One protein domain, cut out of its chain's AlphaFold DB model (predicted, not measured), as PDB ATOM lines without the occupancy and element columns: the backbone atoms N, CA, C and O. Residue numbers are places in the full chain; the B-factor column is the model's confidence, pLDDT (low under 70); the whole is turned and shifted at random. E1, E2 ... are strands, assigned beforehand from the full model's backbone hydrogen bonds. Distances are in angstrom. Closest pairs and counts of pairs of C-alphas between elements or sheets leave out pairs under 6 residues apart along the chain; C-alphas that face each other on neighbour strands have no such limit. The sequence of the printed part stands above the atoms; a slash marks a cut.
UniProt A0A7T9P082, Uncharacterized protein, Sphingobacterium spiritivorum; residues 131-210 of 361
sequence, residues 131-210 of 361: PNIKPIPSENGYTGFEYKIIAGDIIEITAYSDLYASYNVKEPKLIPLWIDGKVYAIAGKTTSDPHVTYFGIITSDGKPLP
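AT A GLANCE: This is residues 131 to 210 of the 361 residues of an uncharacterized protein of Sphingobacterium spiritivorum (UniProt A0A7T9P082). Two small three-stranded sheets make a sandwich, only partly face to face, their strands crossed at 57 degrees. E1, E3 and E2 form one sheet; E4, E5 and E6 form the other, a meander, each strand the antiparallel neighbour of the one before, and the long link from E3 to E4 joins the two. The printed part has 80 residues, no named helix and six strands, E1 to E6 along the chain; the sheet E1 E3 E2 is mixed. The class is all strand, with 39 residues, under half, in named elements. The whole is compact and rounded, with a radius of gyration of the C-alphas of 12.3 A and spans of 38 by 32 by 24 A.

HOW THE PARTS SIT: E1, residues 134 to 136, is parallel to E3, residues 154 to 161, with N 136 and O 160 2.8 A apart. E3 bends by 60 degrees at residue 158. E2, residues 145 to 150, makes an antiparallel hairpin with E3 at 161 degrees; N 148 and O 156 are 2.9 A apart. E4, residues 174 to 179, and E5, residues 182 to 190, form a hairpin at 150 degrees, with N 177 and O 184 2.9 A apart. E5 and E6, residues 197 to 203, form another at 157 degrees, with N 187 and O 200 2.8 A apart. These N and O pairs are within hydrogen-bond range. Between the sheets, the closest C-alphas of E3 and E4 are those of Ile 155 and Pro 176, 6.3 A apart. E1 is apart from E4, E5 and E6.

IN THESE COORDINATES: E1, 6.5 A long, begins at C-alpha 134 (159.497, 232.344, 151.281). E2 measures 15.9 A, E3 20.4 A, E4 15.1 A and E5 25.5 A. E6, 18.8 A, ends at C-alpha 203 (145.359, 242.481, 147.888).

THE WHOLE: The two C-alphas farthest apart, those of Gly 152 and Ser 192, are 38.8 A apart. The printed part has no cut; residues 162 to 173 form the long link. Residues 131 and 152 have pLDDT under 70.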
ATOM      1  N   PRO A 131     156.388 222.834 150.831       58.00
ATOM      2  CA  PRO A 131     157.311 223.129 151.932       58.00
ATOM      3  C   PRO A 131     158.188 224.389 151.764       58.00
ATOM      4  O   PRO A 131     158.943 224.695 152.687       58.00
ATOM      5  N   ASN A 132     158.127 225.111 150.633       72.19
ATOM      6  CA  ASN A 132     159.133 226.125 150.252       72.19
ATOM      7  C   ASN A 132     158.602 227.569 150.080       72.19
ATOM      8  O   ASN A 132     159.125 228.320 149.257       72.19
ATOM      9  N   ILE A 133     157.581 227.991 150.830       84.81
ATOM     10  CA  ILE A 133     157.062 229.372 150.747       84.81
ATOM     11  C   ILE A 133     158.026 230.345 151.457       84.81
ATOM     12  O   ILE A 133     158.347 230.155 152.631       84.81
ATOM     13  N   LYS A 134     158.482 231.402 150.767       89.38
ATOM     14  CA  LYS A 134     159.497 232.344 151.281       89.38
ATOM     15  C   LYS A 134     158.885 233.458 152.159       89.38
ATOM     16  O   LYS A 134     158.108 234.259 151.639       89.38
ATOM     17  N   PRO A 135     159.263 233.597 153.443       90.81
ATOM     18  CA  PRO A 135     158.930 234.790 154.222       90.81
ATOM     19  C   PRO A 135     159.803 235.989 153.800       90.81
ATOM     20  O   PRO A 135     161.004 235.841 153.560       90.81
ATOM     21  N   ILE A 136     159.207 237.178 153.718       93.06
ATOM     22  CA  ILE A 136     159.864 238.463 153.440       93.06
ATOM     23  C   ILE A 136     159.675 239.366 154.671       93.06
ATOM     24  O   ILE A 136     158.529 239.551 155.088       93.06
ATOM     25  N   PRO A 137     160.754 239.936 155.246       92.38
ATOM     26  CA  PRO A 137     160.652 240.802 156.415       92.38
ATOM     27  C   PRO A 137     159.770 242.030 156.179       92.38
ATOM     28  O   PRO A 137     159.983 242.781 155.221       92.38
ATOM     29  N   SER A 138     158.818 242.268 157.079       91.88
ATOM     30  CA  SER A 138     157.927 243.436 157.027       91.88
ATOM     31  C   SER A 138     158.556 244.738 157.520       91.88
ATOM     32  O   SER A 138     158.002 245.810 157.281       91.88
ATOM     33  N   GLU A 139     159.741 244.677 158.133       90.62
ATOM     34  CA  GLU A 139     160.504 245.840 158.619       90.62
ATOM     35  C   GLU A 139     160.769 246.887 157.521       90.62
ATOM     36  O   GLU A 139     160.851 248.079 157.802       90.62
ATOM     37  N   ASN A 140     160.821 246.452 156.258       87.06
ATOM     38  CA  ASN A 140     161.010 247.319 155.092       87.06
ATOM     39  C   ASN A 140     159.687 247.830 154.481       87.06
ATOM     40  O   ASN A 140     159.677 248.330 153.359       87.06
ATOM     41  N   GLY A 141     158.560 247.672 155.181       90.12
ATOM     42  CA  GLY A 141     157.234 248.117 154.737       90.12
ATOM     43  C   GLY A 141     156.505 247.154 153.793       90.12
ATOM     44  O   GLY A 141     155.406 247.466 153.335       90.12
ATOM     45  N   TYR A 142     157.072 245.979 153.507       94.00
ATOM     46  CA  TYR A 142     156.389 244.944 152.733       94.00
ATOM     47  C   TYR A 142     155.278 244.297 153.568       94.00
ATOM     48  O   TYR A 142     155.537 243.772 154.644       94.00
ATOM     49  N   THR A 143     154.039 244.327 153.072       95.50
ATOM     50  CA  THR A 143     152.853 243.796 153.779       95.50
ATOM     51  C   THR A 143     152.012 242.850 152.919       95.50
ATOM     52  O   THR A 143     150.923 242.439 153.323       95.50
ATOM     53  N   GLY A 144     152.506 242.505 151.727       95.69
ATOM     54  CA  GLY A 144     151.789 241.737 150.716       95.69
ATOM     55  C   GLY A 144     152.163 240.259 150.651       95.69
ATOM     56  O   GLY A 144     152.720 239.671 151.588       95.69
ATOM     57  N   PHE A 145     151.840 239.658 149.511       96.00
ATOM     58  CA  PHE A 145     152.214 238.298 149.152       96.00
ATOM     59  C   PHE A 145     152.456 238.185 147.643       96.00
ATOM     60  O   PHE A 145     151.812 238.848 146.829       96.00
ATOM     61  N   GLU A 146     153.370 237.301 147.272       95.50
ATOM     62  CA  GLU A 146     153.620 236.921 145.886       95.50
ATOM     63  C   GLU A 146     152.910 235.603 145.594       95.50
ATOM     64  O   GLU A 146     152.814 234.720 146.453       95.50
ATOM     65  N   TYR A 147     152.419 235.461 144.370       92.25
ATOM     66  CA  TYR A 147     151.724 234.265 143.929       92.25
ATOM     67  C   TYR A 147     152.022 233.968 142.462       92.25
ATOM     68  O   TYR A 147     152.423 234.840 141.691       92.25
ATOM     69  N   LYS A 148     151.761 232.726 142.070       91.44
ATOM     70  CA  LYS A 148     151.679 232.300 140.674       91.44
ATOM     71  C   LYS A 148     150.366 231.557 140.459       91.44
ATOM     72  O   LYS A 148     149.852 230.916 141.375       91.44
ATOM     73  N   ILE A 149     149.843 231.634 139.243       85.31
ATOM     74  CA  ILE A 149     148.713 230.805 138.828       85.31
ATOM     75  C   ILE A 149     149.274 229.513 138.245       85.31
ATOM     76  O   ILE A 149     150.114 229.545 137.344       85.31
ATOM     77  N   ILE A 150     148.841 228.381 138.788       82.81
ATOM     78  CA  ILE A 150     149.180 227.046 138.293       82.81
ATOM     79  C   ILE A 150     147.919 226.369 137.742       82.81
ATOM     80  O   ILE A 150     146.818 226.880 137.922       82.81
ATOM     81  N   ALA A 151     148.110 225.241 137.050       71.69
ATOM     82  CA  ALA A 151     147.089 224.388 136.429       71.69
ATOM     83  C   ALA A 151     145.626 224.692 136.829       71.69
ATOM     84  O   ALA A 151     145.217 224.391 137.946       71.69
ATOM     85  N   GLY A 152     144.837 225.231 135.890       61.22
ATOM     86  CA  GLY A 152     143.385 225.389 136.054       61.22
ATOM     87  C   GLY A 152     142.954 226.438 137.086       61.22
ATOM     88  O   GLY A 152     142.004 226.189 137.819       61.22
ATOM     89  N   ASP A 153     143.644 227.583 137.141       72.31
ATOM     90  CA  ASP A 153     143.301 228.767 137.955       72.31
ATOM     91  C   ASP A 153     143.581 228.666 139.465       72.31
ATOM     92  O   ASP A 153     143.113 229.487 140.263       72.31
ATOM     93  N   ILE A 154     144.411 227.703 139.871       81.69
ATOM     94  CA  ILE A 154     144.838 227.549 141.264       81.69
ATOM     95  C   ILE A 154     145.890 228.614 141.603       81.69
ATOM     96  O   ILE A 154     146.905 228.749 140.917       81.69
ATOM     97  N   ILE A 155     145.669 229.345 142.696       83.31
ATOM     98  CA  ILE A 155     146.610 230.346 143.212       83.31
ATOM     99  C   ILE A 155     147.597 229.661 144.164       83.31
ATOM    100  O   ILE A 155     147.210 229.176 145.227       83.31
ATOM    101  N   GLU A 156     148.882 229.661 143.816       87.88
ATOM    102  CA  GLU A 156     149.957 229.181 144.687       87.88
ATOM    103  C   GLU A 156     150.748 230.372 145.243       87.88
ATOM    104  O   GLU A 156     151.362 231.120 144.480       87.88
ATOM    105  N   ILE A 157     150.748 230.547 146.569       88.62
ATOM    106  CA  ILE A 157     151.544 231.583 147.244       88.62
ATOM    107  C   ILE A 157     153.020 231.175 147.221       88.62
ATOM    108  O   ILE A 157     153.377 230.092 147.683       88.62
ATOM    109  N   THR A 158     153.882 232.054 146.712       91.94
ATOM    110  CA  THR A 158     155.329 231.815 146.571       91.94
ATOM    111  C   THR A 158     156.152 232.566 147.613       91.94
ATOM    112  O   THR A 158     157.182 232.061 148.064       91.94
ATOM    113  N   ALA A 159     155.686 233.741 148.042       93.19
ATOM    114  CA  ALA A 159     156.293 234.508 149.121       93.19
ATOM    115  C   ALA A 159     155.243 235.306 149.904       93.19
ATOM    116  O   ALA A 159     154.170 235.607 149.386       93.19
ATOM    117  N   TYR A 160     155.539 235.668 151.149       94.38
ATOM    118  CA  TYR A 160     154.611 236.413 152.004       94.38
ATOM    119  C   TYR A 160     155.333 237.310 153.000       94.38
ATOM    120  O   TYR A 160     156.463 237.032 153.389       94.38
ATOM    121  N   SER A 161     154.669 238.382 153.425       95.69
ATOM    122  CA  SER A 161     155.134 239.219 154.529       95.69
ATOM    123  C   SER A 161     155.120 238.427 155.839       95.69
ATOM    124  O   SER A 161     154.085 237.873 156.207       95.69
ATOM    125  N   ASP A 162     156.223 238.432 156.586       92.31
ATOM    126  CA  ASP A 162     156.354 237.730 157.876       92.31
ATOM    127  C   ASP A 162     155.307 238.127 158.941       92.31
ATOM    128  O   ASP A 162     155.039 237.346 159.853       92.31
ATOM    129  N   LEU A 163     154.610 239.259 158.767       92.62
ATOM    130  CA  LEU A 163     153.380 239.622 159.499       92.62
ATOM    131  C   LEU A 163     152.329 238.503 159.566       92.62
ATOM    132  O   LEU A 163     151.544 238.454 160.516       92.62
ATOM    133  N   TYR A 164     152.285 237.638 158.551       92.44
ATOM    134  CA  TYR A 164     151.316 236.547 158.433       92.44
ATOM    135  C   TYR A 164     151.923 235.185 158.780       92.44
ATOM    136  O   TYR A 164     151.360 234.148 158.425       92.44
ATOM    137  N   ALA A 165     153.077 235.157 159.450       88.75
ATOM    138  CA  ALA A 165     153.701 233.917 159.885       88.75
ATOM    139  C   ALA A 165     152.812 233.154 160.883       88.75
ATOM    140  O   ALA A 165     152.160 233.726 161.766       88.75
ATOM    141  N   SER A 166     152.803 231.828 160.750       82.56
ATOM    142  CA  SER A 166     152.161 230.947 161.719       82.56
ATOM    143  C   SER A 166     153.078 230.661 162.901       82.56
ATOM    144  O   SER A 166     154.292 230.533 162.762       82.56
ATOM    145  N   TYR A 167     152.482 230.499 164.079       74.38
ATOM    146  CA  TYR A 167     153.198 230.021 165.254       74.38
ATOM    147  C   TYR A 167     153.367 228.497 165.158       74.38
ATOM    148  O   TYR A 167     152.374 227.785 165.016       74.38
ATOM    149  N   ASN A 168     154.606 227.997 165.232       71.44
ATOM    150  CA  ASN A 168     154.964 226.566 165.209       71.44
ATOM    151  C   ASN A 168     154.560 225.770 163.953       71.44
ATOM    152  O   ASN A 168     154.600 224.540 163.967       71.44
ATOM    153  N   VAL A 169     154.191 226.442 162.862       76.44
ATOM    154  CA  VAL A 169     153.790 225.808 161.599       76.44
ATOM    155  C   VAL A 169     154.489 226.528 160.445       76.44
ATOM    156  O   VAL A 169     154.641 227.746 160.490       76.44
ATOM    157  N   LYS A 170     154.953 225.784 159.431       73.81
ATOM    158  CA  LYS A 170     155.708 226.352 158.297       73.81
ATOM    159  C   LYS A 170     154.825 227.104 157.298       73.81
ATOM    160  O   LYS A 170     155.325 227.967 156.583       73.81
ATOM    161  N   GLU A 171     153.533 226.789 157.241       80.75
ATOM    162  CA  GLU A 171     152.594 227.457 156.344       80.75
ATOM    163  C   GLU A 171     152.205 228.856 156.861       80.75
ATOM    164  O   GLU A 171     151.964 229.018 158.060       80.75
ATOM    165  N   PRO A 172     152.089 229.875 155.990       87.44
ATOM    166  CA  PRO A 172     151.596 231.188 156.391       87.44
ATOM    167  C   PRO A 172     150.109 231.139 156.764       87.44
ATOM    168  O   PRO A 172     149.349 230.306 156.269       87.44
ATOM    169  N   LYS A 173     149.655 232.101 157.572       89.56
ATOM    170  CA  LYS A 173     148.231 232.372 157.825       89.56
ATOM    171  C   LYS A 173     147.603 233.117 156.643       89.56
ATOM    172  O   LYS A 173     147.001 234.173 156.821       89.56
ATOM    173  N   LEU A 174     147.778 232.582 155.438       90.38
ATOM    174  CA  LEU A 174     147.235 233.122 154.200       90.38
ATOM    175  C   LEU A 174     146.407 232.060 153.493       90.38
ATOM    176  O   LEU A 174     146.852 230.930 153.303       90.38
ATOM    177  N   ILE A 175     145.205 232.445 153.085       90.62
ATOM    178  CA  ILE A 175     144.319 231.618 152.272       90.62
ATOM    179  C   ILE A 175     144.043 232.406 150.986       90.62
ATOM    180  O   ILE A 175     143.315 233.401 151.053       90.62
ATOM    181  N   PRO A 176     144.644 232.032 149.842       90.12
ATOM    182  CA  PRO A 176     144.469 232.765 148.595       90.12
ATOM    183  C   PRO A 176     143.078 232.517 148.003       90.12
ATOM    184  O   PRO A 176     142.544 231.416 148.114       90.12
ATOM    185  N   LEU A 177     142.502 233.530 147.358       89.00
ATOM    186  CA  LEU A 177     141.186 233.458 146.726       89.00
ATOM    187  C   LEU A 177     141.044 234.448 145.564       89.00
ATOM    188  O   LEU A 177     141.746 235.457 145.491       89.00
ATOM    189  N   TRP A 178     140.077 234.169 144.691       85.44
ATOM    190  CA  TRP A 178     139.646 235.072 143.628       85.44
ATOM    191  C   TRP A 178     138.440 235.903 144.079       85.44
ATOM    192  O   TRP A 178     137.472 235.360 144.609       85.44
ATOM    193  N   ILE A 179     138.483 237.213 143.832       86.56
ATOM    194  CA  ILE A 179     137.340 238.129 143.968       86.56
ATOM    195  C   ILE A 179     137.333 239.008 142.716       86.56
ATOM    196  O   ILE A 179     138.344 239.642 142.412       86.56
ATOM    197  N   ASP A 180     136.230 239.011 141.966       82.06
ATOM    198  CA  ASP A 180     136.049 239.810 140.743       82.06
ATOM    199  C   ASP A 180     137.239 239.737 139.760       82.06
ATOM    200  O   ASP A 180     137.719 240.745 139.237       82.06
ATOM    201  N   GLY A 181     137.762 238.525 139.536       80.31
ATOM    202  CA  GLY A 181     138.873 238.275 138.609       80.31
ATOM    203  C   GLY A 181     140.240 238.784 139.080       80.31
ATOM    204  O   GLY A 181     141.181 238.827 138.290       80.31
ATOM    205  N   LYS A 182     140.378 239.168 140.353       87.75
ATOM    206  CA  LYS A 182     141.646 239.567 140.978       87.75
ATOM    207  C   LYS A 182     141.994 238.644 142.143       87.75
ATOM    208  O   LYS A 182     141.110 238.083 142.791       87.75
ATOM    209  N   VAL A 183     143.291 238.507 142.410       88.44
ATOM    210  CA  VAL A 183     143.812 237.667 143.493       88.44
ATOM    211  C   VAL A 183     143.892 238.452 144.799       88.44
ATOM    212  O   VAL A 183     144.485 239.529 144.865       88.44
ATOM    213  N   TYR A 184     143.323 237.858 145.841       93.56
ATOM    214  CA  TYR A 184     143.360 238.321 147.223       93.56
ATOM    215  C   TYR A 184     143.842 237.186 148.128       93.56
ATOM    216  O   TYR A 184     143.936 236.029 147.710       93.56
ATOM    217  N   ALA A 185     144.109 237.505 149.390       94.06
ATOM    218  CA  ALA A 185     144.281 236.511 150.438       94.06
ATOM    219  C   ALA A 185     143.485 236.907 151.682       94.06
ATOM    220  O   ALA A 185     143.517 238.064 152.101       94.06
ATOM    221  N   ILE A 186     142.817 235.938 152.309       95.00
ATOM    222  CA  ILE A 186     142.427 236.072 153.712       95.00
ATOM    223  C   ILE A 186     143.709 235.929 154.529       95.00
ATOM    224  O   ILE A 186     144.379 234.897 154.449       95.00
ATOM    225  N   ALA A 187     144.048 236.958 155.295       95.25
ATOM    226  CA  ALA A 187     145.289 237.055 156.044       95.25
ATOM    227  C   ALA A 187     145.029 237.081 157.547       95.25
ATOM    228  O   ALA A 187     144.203 237.855 158.025       95.25
ATOM    229  N   GLY A 188     145.743 236.243 158.295       94.62
ATOM    230  CA  GLY A 188     145.729 236.222 159.753       94.62
ATOM    231  C   GLY A 188     146.950 236.932 160.331       94.62
ATOM    232  O   GLY A 188     148.078 236.506 160.098       94.62
ATOM    233  N   LYS A 189     146.728 237.970 161.137       92.75
ATOM    234  CA  LYS A 189     147.759 238.673 161.905       92.75
ATOM    235  C   LYS A 189     147.690 238.238 163.366       92.75
ATOM    236  O   LYS A 189     146.677 238.442 164.035       92.75
ATOM    237  N   THR A 190     148.757 237.613 163.856       87.25
ATOM    238  CA  THR A 190     148.873 237.256 165.278       87.25
ATOM    239  C   THR A 190     149.030 238.531 166.105       87.25
ATOM    240  O   THR A 190     149.749 239.446 165.703       87.25
ATOM    241  N   THR A 191     148.336 238.619 167.235       86.12
ATOM    242  CA  THR A 191     148.476 239.759 168.153       86.12
ATOM    243  C   THR A 191     149.718 239.600 169.038       86.12
ATOM    244  O   THR A 191     150.487 238.655 168.873       86.12
ATOM    245  N   SER A 192     149.914 240.500 170.007       83.75
ATOM    246  CA  SER A 192     150.922 240.312 171.058       83.75
ATOM    247  C   SER A 192     150.694 239.039 171.881       83.75
ATOM    248  O   SER A 192     151.651 238.477 172.403       83.75
ATOM    249  N   ASP A 193     149.443 238.578 171.992       83.25
ATOM    250  CA  ASP A 193     149.131 237.231 172.468       83.25
ATOM    251  C   ASP A 193     149.242 236.243 171.285       83.25
ATOM    252  O   ASP A 193     148.470 236.362 170.321       83.25
ATOM    253  N   PRO A 194     150.166 235.258 171.336       78.94
ATOM    254  CA  PRO A 194     150.390 234.302 170.251       78.94
ATOM    255  C   PRO A 194     149.187 233.384 169.978       78.94
ATOM    256  O   PRO A 194     149.108 232.771 168.910       78.94
ATOM    257  N   HIS A 195     148.239 233.289 170.915       79.81
ATOM    258  CA  HIS A 195     147.018 232.499 170.775       79.81
ATOM    259  C   HIS A 195     145.867 233.275 170.126       79.81
ATOM    260  O   HIS A 195     144.859 232.674 169.750       79.81
ATOM    261  N   VAL A 196     146.016 234.590 169.946       85.19
ATOM    262  CA  VAL A 196     144.991 235.450 169.355       85.19
ATOM    263  C   VAL A 196     145.433 235.889 167.962       85.19
ATOM    264  O   VAL A 196     146.539 236.380 167.746       85.19
ATOM    265  N   THR A 197     144.560 235.681 166.979       90.56
ATOM    266  CA  THR A 197     144.779 236.057 165.578       90.56
ATOM    267  C   THR A 197     143.571 236.818 165.074       90.56
ATOM    268  O   THR A 197     142.445 236.351 165.244       90.56
ATOM    269  N   TYR A 198     143.815 237.954 164.428       94.94
ATOM    270  CA  TYR A 198     142.783 238.708 163.726       94.94
ATOM    271  C   TYR A 198     142.927 238.520 162.227       94.94
ATOM    272  O   TYR A 198     144.038 238.421 161.709       94.94
ATOM    273  N   PHE A 199     141.800 238.448 161.538       95.62
ATOM    274  CA  PHE A 199     141.712 238.112 160.131       95.62
ATOM    275  C   PHE A 199     141.199 239.297 159.322       95.62
ATOM    276  O   PHE A 199     140.262 239.991 159.721       95.62
ATOM    277  N   GLY A 200     141.826 239.499 158.172       96.25
ATOM    278  CA  GLY A 200     141.437 240.467 157.162       96.25
ATOM    279  C   GLY A 200     141.507 239.871 155.762       96.25
ATOM    280  O   GLY A 200     141.857 238.704 155.598       96.25
ATOM    281  N   ILE A 201     141.188 240.673 154.753       96.38
ATOM    282  CA  ILE A 201     141.367 240.331 153.338       96.38
ATOM    283  C   ILE A 201     142.285 241.386 152.746       96.38
ATOM    284  O   ILE A 201     142.004 242.574 152.878       96.38
ATOM    285  N   ILE A 202     143.368 240.959 152.108       97.31
ATOM    286  CA  ILE A 202     144.369 241.847 151.512       97.31
ATOM    287  C   ILE A 202     144.523 241.563 150.019       97.31
ATOM    288  O   ILE A 202     144.392 240.422 149.568       97.31
ATOM    289  N   THR A 203     144.815 242.604 149.248       97.00
ATOM    290  CA  THR A 203     145.359 242.481 147.888       97.00
ATOM    291  C   THR A 203     146.801 241.962 147.929       97.00
ATOM    292  O   THR A 203     147.434 241.929 148.985       97.00
ATOM    293  N   SER A 204     147.351 241.566 146.777       95.75
ATOM    294  CA  SER A 204     148.728 241.048 146.686       95.75
ATOM    295  C   SER A 204     149.807 242.041 147.132       95.75
ATOM    296  O   SER A 204     150.852 241.631 147.621       95.75
ATOM    297  N   ASP A 205     149.559 243.348 147.024       96.69
ATOM    298  CA  ASP A 205     150.444 244.406 147.538       96.69
ATOM    299  C   ASP A 205     150.287 244.661 149.053       96.69
ATOM    300  O   ASP A 205     151.024 245.465 149.617       96.69
ATOM    301  N   GLY A 206     149.361 243.967 149.727       95.62
ATOM    302  CA  GLY A 206     149.148 244.048 151.175       95.62
ATOM    303  C   GLY A 206     148.089 245.049 151.624       95.62
ATOM    304  O   GLY A 206     147.824 245.161 152.823       95.62
ATOM    305  N   LYS A 207     147.437 245.764 150.699       97.12
ATOM    306  CA  LYS A 207     146.376 246.707 151.062       97.12
ATOM    307  C   LYS A 207     145.119 245.954 151.541       97.12
ATOM    308  O   LYS A 207     144.613 245.090 150.823       97.12
ATOM    309  N   PRO A 208     144.564 246.288 152.720       95.75
ATOM    310  CA  PRO A 208     143.338 245.663 153.198       95.75
ATOM    311  C   PRO A 208     142.128 246.098 152.367       95.75
ATOM    312  O   PRO A 208     141.986 247.265 151.984       95.75
ATOM    313  N   LEU A 209     141.229 245.150 152.123       94.19
ATOM    314  CA  LEU A 209     139.917 245.395 151.546       94.19
ATOM    315  C   LEU A 209     139.034 246.126 152.580       94.19
ATOM    316  O   LEU A 209     139.072 245.772 153.765       94.19
ATOM    317  N   PRO A 210     138.238 247.138 152.183       92.06
ATOM    318  CA  PRO A 210     137.323 247.819 153.100       92.06
ATOM    319  C   PRO A 210     136.396 246.837 153.833       92.06
ATOM    320  O   PRO A 210     135.838 245.936 153.214       92.06
TER     321      PRO A 210